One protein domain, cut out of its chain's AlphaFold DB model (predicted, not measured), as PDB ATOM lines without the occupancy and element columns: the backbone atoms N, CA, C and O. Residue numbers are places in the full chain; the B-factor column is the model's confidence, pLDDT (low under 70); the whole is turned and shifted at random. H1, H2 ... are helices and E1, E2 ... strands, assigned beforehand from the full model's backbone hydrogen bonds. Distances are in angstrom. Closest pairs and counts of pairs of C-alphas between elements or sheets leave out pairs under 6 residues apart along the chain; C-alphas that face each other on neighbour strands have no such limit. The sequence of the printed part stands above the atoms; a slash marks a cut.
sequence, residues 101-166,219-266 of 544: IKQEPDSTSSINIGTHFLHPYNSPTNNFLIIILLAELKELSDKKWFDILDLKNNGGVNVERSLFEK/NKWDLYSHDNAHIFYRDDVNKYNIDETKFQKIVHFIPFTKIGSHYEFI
ATOM      1  N   ILE A 101     426.852 414.947 330.475       94.00
ATOM      2  CA  ILE A 101     426.954 414.381 329.135       94.00
ATOM      3  C   ILE A 101     428.412 413.998 328.934       94.00
ATOM      4  O   ILE A 101     429.269 414.865 328.755       94.00
ATOM      5  N   LYS A 102     428.690 412.695 328.963       94.06
ATOM      6  CA  LYS A 102     430.002 412.173 328.586       94.06
ATOM      7  C   LYS A 102     430.172 412.307 327.083       94.06
ATOM      8  O   LYS A 102     429.281 411.924 326.324       94.06
ATOM      9  N   GLN A 103     431.284 412.899 326.678       93.69
ATOM     10  CA  GLN A 103     431.624 413.088 325.277       93.69
ATOM     11  C   GLN A 103     432.661 412.045 324.880       93.69
ATOM     12  O   GLN A 103     433.500 411.656 325.694       93.69
ATOM     13  N   GLU A 104     432.602 411.608 323.627       93.69
ATOM     14  CA  GLU A 104     433.606 410.718 323.055       93.69
ATOM     15  C   GLU A 104     434.695 411.550 322.365       93.69
ATOM     16  O   GLU A 104     434.355 412.506 321.658       93.69
ATOM     17  N   PRO A 105     435.983 411.217 322.549       92.06
ATOM     18  CA  PRO A 105     437.067 411.887 321.846       92.06
ATOM     19  C   PRO A 105     436.950 411.733 320.324       92.06
ATOM     20  O   PRO A 105     436.693 410.640 319.808       92.06
ATOM     21  N   ASP A 106     437.184 412.812 319.582       91.75
ATOM     22  CA  ASP A 106     436.938 412.875 318.139       91.75
ATOM     23  C   ASP A 106     438.173 413.228 317.294       91.75
ATOM     24  O   ASP A 106     438.142 413.035 316.076       91.75
ATOM     25  N   SER A 107     439.281 413.630 317.923       90.56
ATOM     26  CA  SER A 107     440.489 414.127 317.262       90.56
ATOM     27  C   SER A 107     441.668 413.152 317.340       90.56
ATOM     28  O   SER A 107     441.861 412.435 318.318       90.56
ATOM     29  N   THR A 108     442.494 413.162 316.295       88.38
ATOM     30  CA  THR A 108     443.858 412.601 316.271       88.38
ATOM     31  C   THR A 108     444.885 413.677 315.896       88.38
ATOM     32  O   THR A 108     446.020 413.381 315.517       88.38
ATOM     33  N   SER A 109     444.481 414.950 315.961       88.88
ATOM     34  CA  SER A 109     445.312 416.083 315.560       88.88
ATOM     35  C   SER A 109     446.451 416.287 316.552       88.88
ATOM     36  O   SER A 109     446.221 416.379 317.760       88.88
ATOM     37  N   SER A 110     447.673 416.415 316.044       87.88
ATOM     38  CA  SER A 110     448.866 416.715 316.836       87.88
ATOM     39  C   SER A 110     449.679 417.834 316.196       87.88
ATOM     40  O   SER A 110     449.733 417.952 314.970       87.88
ATOM     41  N   ILE A 111     450.300 418.667 317.030       87.31
ATOM     42  CA  ILE A 111     451.323 419.624 316.598       87.31
ATOM     43  C   ILE A 111     452.688 418.957 316.763       87.31
ATOM     44  O   ILE A 111     452.906 418.168 317.688       87.31
ATOM     45  N   ASN A 112     453.620 419.280 315.867       87.38
ATOM     46  CA  ASN A 112     455.010 418.898 316.060       87.38
ATOM     47  C   ASN A 112     455.570 419.496 317.362       87.38
ATOM     48  O   ASN A 112     455.194 420.583 317.796       87.38
ATOM     49  N   ILE A 113     456.465 418.758 318.010       87.31
ATOM     50  CA  ILE A 113     457.141 419.240 319.217       87.31
ATOM     51  C   ILE A 113     458.336 420.129 318.865       87.31
ATOM     52  O   ILE A 113     458.719 420.958 319.684       87.31
ATOM     53  N   GLY A 114     458.862 420.025 317.641       87.81
ATOM     54  CA  GLY A 114     459.899 420.910 317.123       87.81
ATOM     55  C   GLY A 114     460.283 420.635 315.672       87.81
ATOM     56  O   GLY A 114     459.899 419.621 315.077       87.81
ATOM     57  N   THR A 115     461.068 421.556 315.115       89.12
ATOM     58  CA  THR A 115     461.667 421.472 313.781       89.12
ATOM     59  C   THR A 115     463.179 421.663 313.878       89.12
ATOM     60  O   THR A 115     463.673 422.627 314.469       89.12
ATOM     61  N   HIS A 116     463.938 420.713 313.334       89.81
ATOM     62  CA  HIS A 116     465.398 420.736 313.361       89.81
ATOM     63  C   HIS A 116     465.952 420.852 311.942       89.81
ATOM     64  O   HIS A 116     465.638 420.027 311.086       89.81
ATOM     65  N   PHE A 117     466.806 421.846 311.697       89.00
ATOM     66  CA  PHE A 117     467.477 422.017 310.412       89.00
ATOM     67  C   PHE A 117     468.856 421.351 310.439       89.00
ATOM     68  O   PHE A 117     469.709 421.693 311.261       89.00
ATOM     69  N   LEU A 118     469.076 420.382 309.549       88.00
ATOM     70  CA  LEU A 118     470.334 419.649 309.441       88.00
ATOM     71  C   LEU A 118     471.138 420.086 308.221       88.00
ATOM     72  O   LEU A 118     470.636 420.115 307.098       88.00
ATOM     73  N   HIS A 119     472.422 420.351 308.452       84.12
ATOM     74  CA  HIS A 119     473.406 420.578 307.401       84.12
ATOM     75  C   HIS A 119     473.782 419.248 306.708       84.12
ATOM     76  O   HIS A 119     473.861 418.232 307.402       84.12
ATOM     77  N   PRO A 120     474.104 419.246 305.396       84.25
ATOM     78  CA  PRO A 120     474.590 418.090 304.635       84.25
ATOM     79  C   PRO A 120     475.551 417.153 305.375       84.25
ATOM     80  O   PRO A 120     475.339 415.949 305.376       84.25
ATOM     81  N   TYR A 121     476.558 417.702 306.062       83.19
ATOM     82  CA  TYR A 121     477.556 416.939 306.830       83.19
ATOM     83  C   TYR A 121     476.975 416.042 307.937       83.19
ATOM     84  O   TYR A 121     477.602 415.055 308.300       83.19
ATOM     85  N   ASN A 122     475.794 416.376 308.462       79.50
ATOM     86  CA  ASN A 122     475.115 415.634 309.531       79.50
ATOM     87  C   ASN A 122     473.844 414.933 309.026       79.50
ATOM     88  O   ASN A 122     473.047 414.439 309.821       79.50
ATOM     89  N   SER A 123     473.619 414.948 307.711       78.56
ATOM     90  CA  SER A 123     472.410 414.443 307.078       78.56
ATOM     91  C   SER A 123     472.659 413.062 306.473       78.56
ATOM     92  O   SER A 123     473.631 412.894 305.737       78.56
ATOM     93  N   PRO A 124     471.763 412.080 306.682       77.31
ATOM     94  CA  PRO A 124     471.890 410.755 306.075       77.31
ATOM     95  C   PRO A 124     471.793 410.782 304.540       77.31
ATOM     96  O   PRO A 124     472.121 409.794 303.891       77.31
ATOM     97  N   THR A 125     471.339 411.895 303.951       79.88
ATOM     98  CA  THR A 125     471.187 412.066 302.500       79.88
ATOM     99  C   THR A 125     472.245 412.985 301.881       79.88
ATOM    100  O   THR A 125     472.147 413.285 300.693       79.88
ATOM    101  N   ASN A 126     473.234 413.461 302.654       81.69
ATOM    102  CA  ASN A 126     474.204 414.492 302.244       81.69
ATOM    103  C   ASN A 126     473.563 415.787 301.694       81.69
ATOM    104  O   ASN A 126     474.219 416.561 301.000       81.69
ATOM    105  N   ASN A 127     472.299 416.055 302.034       84.56
ATOM    106  CA  ASN A 127     471.560 417.264 301.662       84.56
ATOM    107  C   ASN A 127     471.041 417.990 302.908       84.56
ATOM    108  O   ASN A 127     470.940 417.399 303.984       84.56
ATOM    109  N   PHE A 128     470.673 419.263 302.759       86.81
ATOM    110  CA  PHE A 128     469.947 419.988 303.803       86.81
ATOM    111  C   PHE A 128     468.579 419.346 304.055       86.81
ATOM    112  O   PHE A 128     467.826 419.104 303.109       86.81
ATOM    113  N   LEU A 129     468.253 419.098 305.325       90.12
ATOM    114  CA  LEU A 129     466.993 418.475 305.733       90.12
ATOM    115  C   LEU A 129     466.299 419.276 306.830       90.12
ATOM    116  O   LEU A 129     466.947 419.798 307.737       90.12
ATOM    117  N   ILE A 130     464.969 419.284 306.785       90.19
ATOM    118  CA  ILE A 130     464.122 419.683 307.907       90.19
ATOM    119  C   ILE A 130     463.589 418.406 308.557       90.19
ATOM    120  O   ILE A 130     462.830 417.655 307.942       90.19
ATOM    121  N   ILE A 131     463.976 418.153 309.803       90.62
ATOM    122  CA  ILE A 131     463.377 417.102 310.623       90.62
ATOM    123  C   ILE A 131     462.189 417.695 311.371       90.62
ATOM    124  O   ILE A 131     462.348 418.629 312.155       90.62
ATOM    125  N   ILE A 132     461.012 417.122 311.150       90.38
ATOM    126  CA  ILE A 132     459.793 417.409 311.900       90.38
ATOM    127  C   ILE A 132     459.678 416.362 313.003       90.38
ATOM    128  O   ILE A 132     459.560 415.169 312.724       90.38
ATOM    129  N   LEU A 133     459.711 416.810 314.251       90.50
ATOM    130  CA  LEU A 133     459.604 415.936 315.410       90.50
ATOM    131  C   LEU A 133     458.141 415.816 315.828       90.50
ATOM    132  O   LEU A 133     457.521 416.811 316.204       90.50
ATOM    133  N   LEU A 134     457.590 414.607 315.786       89.44
ATOM    134  CA  LEU A 134     456.258 414.304 316.311       89.44
ATOM    135  C   LEU A 134     456.381 413.500 317.604       89.44
ATOM    136  O   LEU A 134     457.284 412.678 317.757       89.44
ATOM    137  N   ALA A 135     455.468 413.734 318.540       89.19
ATOM    138  CA  ALA A 135     455.399 412.934 319.753       89.19
ATOM    139  C   ALA A 135     454.706 411.594 319.478       89.19
ATOM    140  O   ALA A 135     453.660 411.547 318.835       89.19
ATOM    141  N   GLU A 136     455.265 410.519 320.020       88.62
ATOM    142  CA  GLU A 136     454.655 409.194 320.057       88.62
ATOM    143  C   GLU A 136     454.268 408.864 321.502       88.62
ATOM    144  O   GLU A 136     455.115 408.801 322.396       88.62
ATOM    145  N   LEU A 137     452.972 408.667 321.746       87.88
ATOM    146  CA  LEU A 137     452.425 408.387 323.072       87.88
ATOM    147  C   LEU A 137     452.103 406.893 323.185       87.88
ATOM    148  O   LEU A 137     451.034 406.459 322.761       87.88
ATOM    149  N   LYS A 138     453.006 406.102 323.775       74.00
ATOM    150  CA  LYS A 138     452.908 404.625 323.791       74.00
ATOM    151  C   LYS A 138     451.579 404.062 324.325       74.00
ATOM    152  O   LYS A 138     451.168 402.992 323.904       74.00
ATOM    153  N   GLU A 139     450.910 404.756 325.245       71.56
ATOM    154  CA  GLU A 139     449.637 404.309 325.854       71.56
ATOM    155  C   GLU A 139     448.374 404.824 325.128       71.56
ATOM    156  O   GLU A 139     447.252 404.421 325.455       71.56
ATOM    157  N   LEU A 140     448.543 405.722 324.151       75.00
ATOM    158  CA  LEU A 140     447.476 406.376 323.381       75.00
ATOM    159  C   LEU A 140     447.578 406.098 321.871       75.00
ATOM    160  O   LEU A 140     446.804 406.679 321.116       75.00
ATOM    161  N   SER A 141     448.489 405.220 321.432       61.16
ATOM    162  CA  SER A 141     448.868 405.017 320.021       61.16
ATOM    163  C   SER A 141     447.705 404.735 319.060       61.16
ATOM    164  O   SER A 141     447.833 405.010 317.875       61.16
ATOM    165  N   ASP A 142     446.552 404.286 319.569       64.62
ATOM    166  CA  ASP A 142     445.362 403.946 318.776       64.62
ATOM    167  C   ASP A 142     444.073 404.613 319.293       64.62
ATOM    168  O   ASP A 142     442.959 404.190 318.975       64.62
ATOM    169  N   LYS A 143     444.204 405.644 320.135       81.69
ATOM    170  CA  LYS A 143     443.070 406.330 320.766       81.69
ATOM    171  C   LYS A 143     442.921 407.746 320.230       81.69
ATOM    172  O   LYS A 143     443.899 408.442 319.979       81.69
ATOM    173  N   LYS A 144     441.669 408.179 320.099       89.94
ATOM    174  CA  LYS A 144     441.337 409.585 319.869       89.94
ATOM    175  C   LYS A 144     441.446 410.374 321.174       89.94
ATOM    176  O   LYS A 144     441.305 409.814 322.261       89.94
ATOM    177  N   TRP A 145     441.653 411.676 321.048       91.19
ATOM    178  CA  TRP A 145     441.646 412.652 322.133       91.19
ATOM    179  C   TRP A 145     440.754 413.844 321.776       91.19
ATOM    180  O   TRP A 145     440.208 413.925 320.677       91.19
ATOM    181  N   PHE A 146     440.573 414.759 322.724       91.31
ATOM    182  CA  PHE A 146     439.900 416.028 322.469       91.31
ATOM    183  C   PHE A 146     440.892 417.096 322.020       91.31
ATOM    184  O   PHE A 146     442.028 417.149 322.493       91.31
ATOM    185  N   ASP A 147     440.418 417.993 321.162       89.62
ATOM    186  CA  ASP A 147     441.158 419.149 320.662       89.62
ATOM    187  C   ASP A 147     442.480 418.736 319.971       89.62
ATOM    188  O   ASP A 147     442.459 417.968 319.006       89.62
ATOM    189  N   ILE A 148     443.631 419.247 320.420       87.56
ATOM    190  CA  ILE A 148     444.935 419.015 319.792       87.56
ATOM    191  C   ILE A 148     445.977 418.524 320.800       87.56
ATOM    192  O   ILE A 148     446.083 419.046 321.912       87.56
ATOM    193  N   LEU A 149     446.770 417.527 320.397       87.56
ATOM    194  CA  LEU A 149     447.953 417.100 321.136       87.56
ATOM    195  C   LEU A 149     449.056 418.141 320.934       87.56
ATOM    196  O   LEU A 149     449.615 418.265 319.845       87.56
ATOM    197  N   ASP A 150     449.373 418.864 322.002       82.62
ATOM    198  CA  ASP A 150     450.409 419.892 322.016       82.62
ATOM    199  C   ASP A 150     451.246 419.749 323.289       82.62
ATOM    200  O   ASP A 150     450.972 420.364 324.319       82.62
ATOM    201  N   LEU A 151     452.272 418.898 323.228       81.81
ATOM    202  CA  LEU A 151     453.178 418.692 324.361       81.81
ATOM    203  C   LEU A 151     454.102 419.886 324.608       81.81
ATOM    204  O   LEU A 151     454.660 419.995 325.697       81.81
ATOM    205  N   LYS A 152     454.300 420.754 323.608       73.88
ATOM    206  CA  LYS A 152     455.183 421.919 323.722       73.88
ATOM    207  C   LYS A 152     454.551 422.982 324.607       73.88
ATOM    208  O   LYS A 152     455.253 423.552 325.444       73.88
ATOM    209  N   ASN A 153     453.256 423.221 324.405       70.50
ATOM    210  CA  ASN A 153     452.487 424.154 325.203       70.50
ATOM    211  C   ASN A 153     451.812 423.415 326.358       70.50
ATOM    212  O   ASN A 153     452.155 423.648 327.496       70.50
ATOM    213  N   ASN A 154     450.916 422.462 326.138       70.12
ATOM    214  CA  ASN A 154     450.069 421.952 327.224       70.12
ATOM    215  C   ASN A 154     450.706 420.857 328.100       70.12
ATOM    216  O   ASN A 154     450.111 420.468 329.107       70.12
ATOM    217  N   GLY A 155     451.875 420.326 327.714       76.38
ATOM    218  CA  GLY A 155     452.564 419.232 328.418       76.38
ATOM    219  C   GLY A 155     451.792 417.903 328.446       76.38
ATOM    220  O   GLY A 155     452.162 416.974 329.164       76.38
ATOM    221  N   GLY A 156     450.696 417.808 327.695       84.12
ATOM    222  CA  GLY A 156     449.765 416.695 327.770       84.12
ATOM    223  C   GLY A 156     448.622 416.806 326.771       84.12
ATOM    224  O   GLY A 156     448.629 417.659 325.880       84.12
ATOM    225  N   VAL A 157     447.635 415.928 326.930       88.06
ATOM    226  CA  VAL A 157     446.475 415.824 326.039       88.06
ATOM    227  C   VAL A 157     445.203 415.497 326.811       88.06
ATOM    228  O   VAL A 157     445.243 414.817 327.838       88.06
ATOM    229  N   ASN A 158     444.072 416.005 326.330       90.62
ATOM    230  CA  ASN A 158     442.772 415.783 326.942       90.62
ATOM    231  C   ASN A 158     442.179 414.439 326.492       90.62
ATOM    232  O   ASN A 158     441.858 414.260 325.317       90.62
ATOM    233  N   VAL A 159     442.022 413.511 327.432       91.31
ATOM    234  CA  VAL A 159     441.610 412.123 327.168       91.31
ATOM    235  C   VAL A 159     440.165 411.826 327.572       91.31
ATOM    236  O   VAL A 159     439.585 410.867 327.073       91.31
ATOM    237  N   GLU A 160     439.559 412.637 328.444       92.38
ATOM    238  CA  GLU A 160     438.158 412.486 328.864       92.38
ATOM    239  C   GLU A 160     437.506 413.866 328.985       92.38
ATOM    240  O   GLU A 160     438.084 414.774 329.581       92.38
ATOM    241  N   ARG A 161     436.275 414.017 328.484       92.69
ATOM    242  CA  ARG A 161     435.494 415.250 328.611       92.69
ATOM    243  C   ARG A 161     434.059 414.933 329.001       92.69
ATOM    244  O   ARG A 161     433.398 414.099 328.386       92.69
ATOM    245  N   SER A 162     433.577 415.626 330.023       92.62
ATOM    246  CA  SER A 162     432.173 415.607 330.427       92.62
ATOM    247  C   SER A 162     431.629 417.026 330.451       92.62
ATOM    248  O   SER A 162     432.195 417.897 331.110       92.62
ATOM    249  N   LEU A 163     430.522 417.257 329.754       92.12
ATOM    250  CA  LEU A 163     429.778 418.508 329.821       92.12
ATOM    251  C   LEU A 163     428.726 418.410 330.925       92.12
ATOM    252  O   LEU A 163     427.829 417.567 330.879       92.12
ATOM    253  N   PHE A 164     428.814 419.305 331.899       90.75
ATOM    254  CA  PHE A 164     427.764 419.559 332.872       90.75
ATOM    255  C   PHE A 164     426.965 420.766 332.407       90.75
ATOM    256  O   PHE A 164     427.493 421.872 332.396       90.75
ATOM    257  N   GLU A 165     425.693 420.582 332.066       89.69
ATOM    258  CA  GLU A 165     424.798 421.694 331.727       89.69
ATOM    259  C   GLU A 165     423.555 421.713 332.622       89.69
ATOM    260  O   GLU A 165     423.091 420.668 333.097       89.69
ATOM    261  N   LYS A 166     423.010 422.917 332.854       87.94
ATOM    262  CA  LYS A 166     421.772 423.123 333.621       87.94
ATOM    263  C   LYS A 166     420.654 422.289 332.992       87.94
ATOM    264  O   LYS A 166     420.454 422.302 331.776       87.94
ATOM    265  N   ASN A 219     437.392 418.331 331.983       88.31
ATOM    266  CA  ASN A 219     438.399 417.653 331.181       88.31
ATOM    267  C   ASN A 219     439.352 416.871 332.085       88.31
ATOM    268  O   ASN A 219     439.724 417.355 333.156       88.31
ATOM    269  N   LYS A 220     439.818 415.715 331.619       89.44
ATOM    270  CA  LYS A 220     440.947 414.993 332.205       89.44
ATOM    271  C   LYS A 220     442.127 415.056 331.254       89.44
ATOM    272  O   LYS A 220     442.058 414.586 330.120       89.44
ATOM    273  N   TRP A 221     443.220 415.605 331.747       87.00
ATOM    274  CA  TRP A 221     444.457 415.761 331.007       87.00
ATOM    275  C   TRP A 221     445.471 414.725 331.464       87.00
ATOM    276  O   TRP A 221     445.822 414.685 332.644       87.00
ATOM    277  N   ASP A 222     445.970 413.930 330.523       88.62
ATOM    278  CA  ASP A 222     447.116 413.054 330.736       88.62
ATOM    279  C   ASP A 222     448.399 413.810 330.390       88.62
ATOM    280  O   ASP A 222     448.523 414.397 329.313       88.62
ATOM    281  N   LEU A 223     449.335 413.827 331.336       85.75
ATOM    282  CA  LEU A 223     450.598 414.552 331.246       85.75
ATOM    283  C   LEU A 223     451.710 413.618 330.794       85.75
ATOM    284  O   LEU A 223     451.831 412.499 331.300       85.75
ATOM    285  N   TYR A 224     452.555 414.114 329.896       86.12
ATOM    286  CA  TYR A 224     453.610 413.336 329.267       86.12
ATOM    287  C   TYR A 224     454.960 414.040 329.375       86.12
ATOM    288  O   TYR A 224     455.054 415.259 329.254       86.12
ATOM    289  N   SER A 225     456.020 413.259 329.570       84.38
ATOM    290  CA  SER A 225     457.396 413.753 329.599       84.38
ATOM    291  C   SER A 225     458.356 412.793 328.900       84.38
ATOM    292  O   SER A 225     458.058 411.611 328.692       84.38
ATOM    293  N   HIS A 226     459.512 413.331 328.529       84.56
ATOM    294  CA  HIS A 226     460.630 412.607 327.950       84.56
ATOM    295  C   HIS A 226     461.946 413.164 328.505       84.56
ATOM    296  O   HIS A 226     462.091 414.378 328.696       84.56
ATOM    297  N   ASP A 227     462.917 412.285 328.729       79.31
ATOM    298  CA  ASP A 227     464.244 412.679 329.189       79.31
ATOM    299  C   ASP A 227     464.912 413.571 328.139       79.31
ATOM    300  O   ASP A 227     465.074 413.192 326.986       79.31
ATOM    301  N   ASN A 228     465.320 414.777 328.526       77.38
ATOM    302  CA  ASN A 228     465.850 415.791 327.605       77.38
ATOM    303  C   ASN A 228     464.824 416.410 326.633       77.38
ATOM    304  O   ASN A 228     465.216 416.947 325.598       77.38
ATOM    305  N   ALA A 229     463.530 416.434 326.985       72.44
ATOM    306  CA  ALA A 229     462.474 417.083 326.189       72.44
ATOM    307  C   ALA A 229     462.835 418.501 325.684       72.44
ATOM    308  O   ALA A 229     462.493 418.878 324.566       72.44
ATOM    309  N   HIS A 230     463.593 419.265 326.481       70.75
ATOM    310  CA  HIS A 230     464.071 420.609 326.143       70.75
ATOM    311  C   HIS A 230     464.880 420.683 324.837       70.75
ATOM    312  O   HIS A 230     464.829 421.707 324.159       70.75
ATOM    313  N   ILE A 231     465.582 419.611 324.458       74.00
ATOM    314  CA  ILE A 231     466.376 419.547 323.224       74.00
ATOM    315  C   ILE A 231     465.465 419.465 321.992       74.00
ATOM    316  O   ILE A 231     465.817 419.982 320.935       74.00
ATOM    317  N   PHE A 232     464.285 418.854 322.129       78.69
ATOM    318  CA  PHE A 232     463.351 418.624 321.025       78.69
ATOM    319  C   PHE A 232     462.412 419.801 320.763       78.69
ATOM    320  O   PHE A 232     461.858 419.891 319.676       78.69
ATOM    321  N   TYR A 233     462.243 420.727 321.713       78.00
ATOM    322  CA  TYR A 233     461.329 421.870 321.566       78.00
ATOM    323  C   TYR A 233     461.856 423.017 320.686       78.00
ATOM    324  O   TYR A 233     461.315 424.129 320.723       78.00
ATOM    325  N   ARG A 234     462.924 422.778 319.923       81.00
ATOM    326  CA  ARG A 234     463.548 423.769 319.047       81.00
ATOM    327  C   ARG A 234     462.733 423.950 317.770       81.00
ATOM    328  O   ARG A 234     462.159 423.002 317.254       81.00
ATOM    329  N   ASP A 235     462.703 425.176 317.262       84.38
ATOM    330  CA  ASP A 235     462.008 425.524 316.021       84.38
ATOM    331  C   ASP A 235     462.959 426.287 315.091       84.38
ATOM    332  O   ASP A 235     462.958 427.519 315.027       84.38
ATOM    333  N   ASP A 236     463.857 425.541 314.447       86.88
ATOM    334  CA  ASP A 236     464.907 426.106 313.592       86.88
ATOM    335  C   ASP A 236     464.329 426.807 312.365       86.88
ATOM    336  O   ASP A 236     464.891 427.801 311.906       86.88
ATOM    337  N   VAL A 237     463.200 426.312 311.852       84.94
ATOM    338  CA  VAL A 237     462.534 426.900 310.689       84.94
ATOM    339  C   VAL A 237     462.135 428.340 310.982       84.94
ATOM    340  O   VAL A 237     462.558 429.248 310.266       84.94
ATOM    341  N   ASN A 238     461.390 428.561 312.068       84.56
ATOM    342  CA  ASN A 238     460.980 429.904 312.463       84.56
ATOM    343  C   ASN A 238     462.179 430.757 312.898       84.56
ATOM    344  O   ASN A 238     462.293 431.915 312.499       84.56
ATOM    345  N   LYS A 239     463.111 430.187 313.674       84.88
ATOM    346  CA  LYS A 239     464.280 430.915 314.193       84.88
ATOM    347  C   LYS A 239     465.173 431.479 313.085       84.88
ATOM    348  O   LYS A 239     465.670 432.594 313.223       84.88
ATOM    349  N   TYR A 240     465.407 430.711 312.025       85.75
ATOM    350  CA  TYR A 240     466.277 431.117 310.918       85.75
ATOM    351  C   TYR A 240     465.499 431.586 309.683       85.75
ATOM    352  O   TYR A 240     466.108 431.795 308.636       85.75
ATOM    353  N   ASN A 241     464.178 431.770 309.803       85.38
ATOM    354  CA  ASN A 241     463.288 432.184 308.717       85.38
ATOM    355  C   ASN A 241     463.483 431.331 307.444       85.38
ATOM    356  O   ASN A 241     463.684 431.846 306.341       85.38
ATOM    357  N   ILE A 242     463.517 430.009 307.629       86.06
ATOM    358  CA  ILE A 242     463.815 429.042 306.571       86.06
ATOM    359  C   ILE A 242     462.589 428.880 305.675       86.06
ATOM    360  O   ILE A 242     461.504 428.546 306.139       86.06
ATOM    361  N   ASP A 243     462.781 429.040 304.368       87.50
ATOM    362  CA  ASP A 243     461.762 428.701 303.378       87.50
ATOM    363  C   ASP A 243     461.647 427.176 303.247       87.50
ATOM    364  O   ASP A 243     462.418 426.518 302.542       87.50
ATOM    365  N   GLU A 244     460.669 426.615 303.953       86.38
ATOM    366  CA  GLU A 244     460.429 425.178 304.031       86.38
ATOM    367  C   GLU A 244     460.157 424.507 302.680       86.38
ATOM    368  O   GLU A 244     460.291 423.288 302.571       86.38
ATOM    369  N   THR A 245     459.760 425.267 301.653       86.62
ATOM    370  CA  THR A 245     459.458 424.719 300.322       86.62
ATOM    371  C   THR A 245     460.714 424.267 299.573       86.62
ATOM    372  O   THR A 245     460.624 423.487 298.627       86.62
ATOM    373  N   LYS A 246     461.894 424.722 300.014       88.38
ATOM    374  CA  LYS A 246     463.189 424.470 299.362       88.38
ATOM    375  C   LYS A 246     463.938 423.255 299.897       88.38
ATOM    376  O   LYS A 246     464.969 422.891 299.335       88.38
ATOM    377  N   PHE A 247     463.456 422.634 300.972       88.75
ATOM    378  CA  PHE A 247     464.177 421.573 301.673       88.75
ATOM    379  C   PHE A 247     463.322 420.321 301.838       88.75
ATOM    380  O   PHE A 247     462.110 420.387 302.045       88.75
ATOM    381  N   GLN A 248     463.969 419.157 301.777       89.06
ATOM    382  CA  GLN A 248     463.297 417.888 302.026       89.06
ATOM    383  C   GLN A 248     462.947 417.761 303.514       89.06
ATOM    384  O   GLN A 248     463.757 418.067 304.394       89.06
ATOM    385  N   LYS A 249     461.731 417.277 303.782       90.69
ATOM    386  CA  LYS A 249     461.186 417.086 305.127       90.69
ATOM    387  C   LYS A 249     461.189 415.611 305.499       90.69
ATOM    388  O   LYS A 249     460.755 414.777 304.705       90.69
ATOM    389  N   ILE A 250     461.643 415.298 306.708       89.81
ATOM    390  CA  ILE A 250     461.579 413.950 307.280       89.81
ATOM    391  C   ILE A 250     460.859 414.029 308.619       89.81
ATOM    392  O   ILE A 250     461.140 414.911 309.424       89.81
ATOM    393  N   VAL A 251     459.930 413.107 308.854       90.44
ATOM    394  CA  VAL A 251     459.231 412.991 310.135       90.44
ATOM    395  C   VAL A 251     459.978 412.007 311.025       90.44
ATOM    396  O   VAL A 251     460.333 410.915 310.581       90.44
ATOM    397  N   HIS A 252     460.202 412.384 312.278       90.00
ATOM    398  CA  HIS A 252     460.794 411.512 313.283       90.00
ATOM    399  C   HIS A 252     459.938 411.509 314.552       90.00
ATOM    400  O   HIS A 252     459.533 412.565 315.040       90.00
ATOM    401  N   PHE A 253     459.647 410.313 315.059       89.50
ATOM    402  CA  PHE A 253     458.793 410.108 316.223       89.50
ATOM    403  C   PHE A 253     459.637 409.995 317.493       89.50
ATOM    404  O   PHE A 253     460.587 409.217 317.543       89.50
ATOM    405  N   ILE A 254     459.287 410.781 318.511       89.94
ATOM    406  CA  ILE A 254     459.951 410.786 319.817       89.94
ATOM    407  C   ILE A 254     459.007 410.166 320.856       89.94
ATOM    408  O   ILE A 254     457.901 410.680 321.032       89.94
ATOM    409  N   PRO A 255     459.414 409.102 321.572       89.94
ATOM    410  CA  PRO A 255     458.533 408.400 322.499       89.94
ATOM    411  C   PRO A 255     458.393 409.145 323.829       89.94
ATOM    412  O   PRO A 255     459.355 409.249 324.583       89.94
ATOM    413  N   PHE A 256     457.193 409.598 324.179       89.19
ATOM    414  CA  PHE A 256     456.907 410.205 325.482       89.19
ATOM    415  C   PHE A 256     456.226 409.213 326.430       89.19
ATOM    416  O   PHE A 256     455.480 408.323 326.018       89.19
ATOM    417  N   THR A 257     456.468 409.390 327.729       89.19
ATOM    418  CA  THR A 257     455.909 408.550 328.799       89.19
ATOM    419  C   THR A 257     454.940 409.343 329.660       89.19
ATOM    420  O   THR A 257     455.162 410.527 329.922       89.19
ATOM    421  N   LYS A 258     453.844 408.703 330.077       89.50
ATOM    422  CA  LYS A 258     452.851 409.328 330.949       89.50
ATOM    423  C   LYS A 258     453.436 409.487 332.351       89.50
ATOM    424  O   LYS A 258     453.916 408.522 332.934       89.50
ATOM    425  N   ILE A 259     453.366 410.697 332.898       87.56
ATOM    426  CA  ILE A 259     453.879 411.024 334.240       87.56
ATOM    427  C   ILE A 259     452.769 411.297 335.259       87.56
ATOM    428  O   ILE A 259     453.028 411.405 336.455       87.56
ATOM    429  N   GLY A 260     451.525 411.422 334.800       86.31
ATOM    430  CA  GLY A 260     450.375 411.630 335.667       86.31
ATOM    431  C   GLY A 260     449.158 412.131 334.907       86.31
ATOM    432  O   GLY A 260     449.153 412.193 333.679       86.31
ATOM    433  N   SER A 261     448.138 412.513 335.666       85.38
ATOM    434  CA  SER A 261     446.910 413.101 335.141       85.38
ATOM    435  C   SER A 261     446.430 414.233 336.049       85.38
ATOM    436  O   SER A 261     446.817 414.316 337.220       85.38
ATOM    437  N   HIS A 262     445.590 415.112 335.517       82.69
ATOM    438  CA  HIS A 262     444.861 416.092 336.315       82.69
ATOM    439  C   HIS A 262     443.512 416.434 335.695       82.69
ATOM    440  O   HIS A 262     443.319 416.269 334.492       82.69
ATOM    441  N   TYR A 263     442.604 416.966 336.510       83.56
ATOM    442  CA  TYR A 263     441.344 417.496 336.014       83.56
ATOM    443  C   TYR A 263     441.411 419.012 335.813       83.56
ATOM    444  O   TYR A 263     441.977 419.750 336.630       83.56
ATOM    445  N   GLU A 264     440.807 419.467 334.720       83.06
ATOM    446  CA  GLU A 264     440.537 420.869 334.430       83.06
ATOM    447  C   GLU A 264     439.025 421.084 334.355       83.06
ATOM    448  O   GLU A 264     438.346 420.376 333.617       83.06
ATOM    449  N   PHE A 265     438.496 422.080 335.066       83.38
ATOM    450  CA  PHE A 265     437.103 422.495 334.909       83.38
ATOM    451  C   PHE A 265     437.016 423.867 334.245       83.38
ATOM    452  O   PHE A 265     437.582 424.847 334.735       83.38
ATOM    453  N   ILE A 266     436.300 423.925 333.127       81.75
ATOM    454  CA  ILE A 266     436.045 425.129 332.344       81.75
ATOM    455  C   ILE A 266     434.587 425.512 332.549       81.75
ATOM    456  O   ILE A 266     433.696 424.720 332.265       81.75
TER     457      ILE A 266
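Overview. This is residues 101 to 166 and 219 to 266 of the 544 residues of the protein "Adhesin" of Proteus mirabilis (UniProt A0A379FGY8). The domain is one long, strongly twisted sheet drawn out as a rod, in which the long strand E7 joins two groups of strands: the hairpin of E2 and E3 beside its first part, and E6, with E5, E4 and E1 beyond it, beside its later part. The two small helices H1 and H2 sit near the E2 and E3 end, and the far end of E5 and the loop after E2 make the two tips. The printed part has 114 residues, with seven named strands and two named helices in the order E1, E2, E3, E4, E5, E6, H1, H2, E7. The branched sheet is mixed, the class is mostly strand, and the whole is loose, with a radius of gyration of the C-alphas of 16.9 A and spans of 60 by 28 by 24 A.

Arrangement. E7, residues 248 to 266, pairs in a staggered way and bends by 94 degrees at residue 263. On one side of it lies E3, residues 129 to 137, parallel at 34 degrees, with N 132 and O 250 2.8 A apart. On the other side lies E6, residues 219 to 225, antiparallel at 133 degrees, with N 221 and O 262 at 2.8 A. E2, residues 114 to 118, forms a hairpin with E3, with N 131 and O 116 at 2.8 A. E5, residues 156 to 166, is antiparallel to E6 at 171 degrees, with N 220 and O 160 at 2.8 A, and bends by 58 degrees at residue 159. E1, residues 101 to 103, and E4, residues 146 to 150, lie on one side of E5 and E6 on the other; N 101 and O 163 are 2.8 A apart, and N 146 and O 158 2.9 A. E4 and E5 are a hairpin. H1, residues 229 to 232, is on the sheet at the sheet's level, with a height of 1.7 A; its closest C-alphas to E2 are those of Phe 232 and Gly 114, 5.7 A apart. H2, residues 236 to 239, is on the sheet at a height of 6.5 A, over none of the strands, but only just, with 2 of its 4 C-alphas on E2; the closest C-alphas of H2 and E2 are those of Asp 236 and His 116, 5.4 A apart. Both helices are too short for an O i to N i+4 pair, and in each the one O i to N i+3 pair is within hydrogen-bond range.

Along the chain. E7 is 41.4 A long, E5 29.3 A, E3 24.8 A and E6 19.5 A. E1 begins at C-alpha 101, (426.954, 414.381, 329.135), and E7 ends at C-alpha 266, (436.045, 425.129, 332.344).

Size, cuts and confidence. The two C-alphas farthest apart, those of Tyr 121 and Lys 166, are 62.2 A apart. Residues 167 to 218 are not printed, and C-alphas 166 and 219 are 17.7 A apart across the cut. Of the links that are printed whole, none is long. The mean pLDDT of the printed part is 85.5, and residues 141 to 142 are under 70.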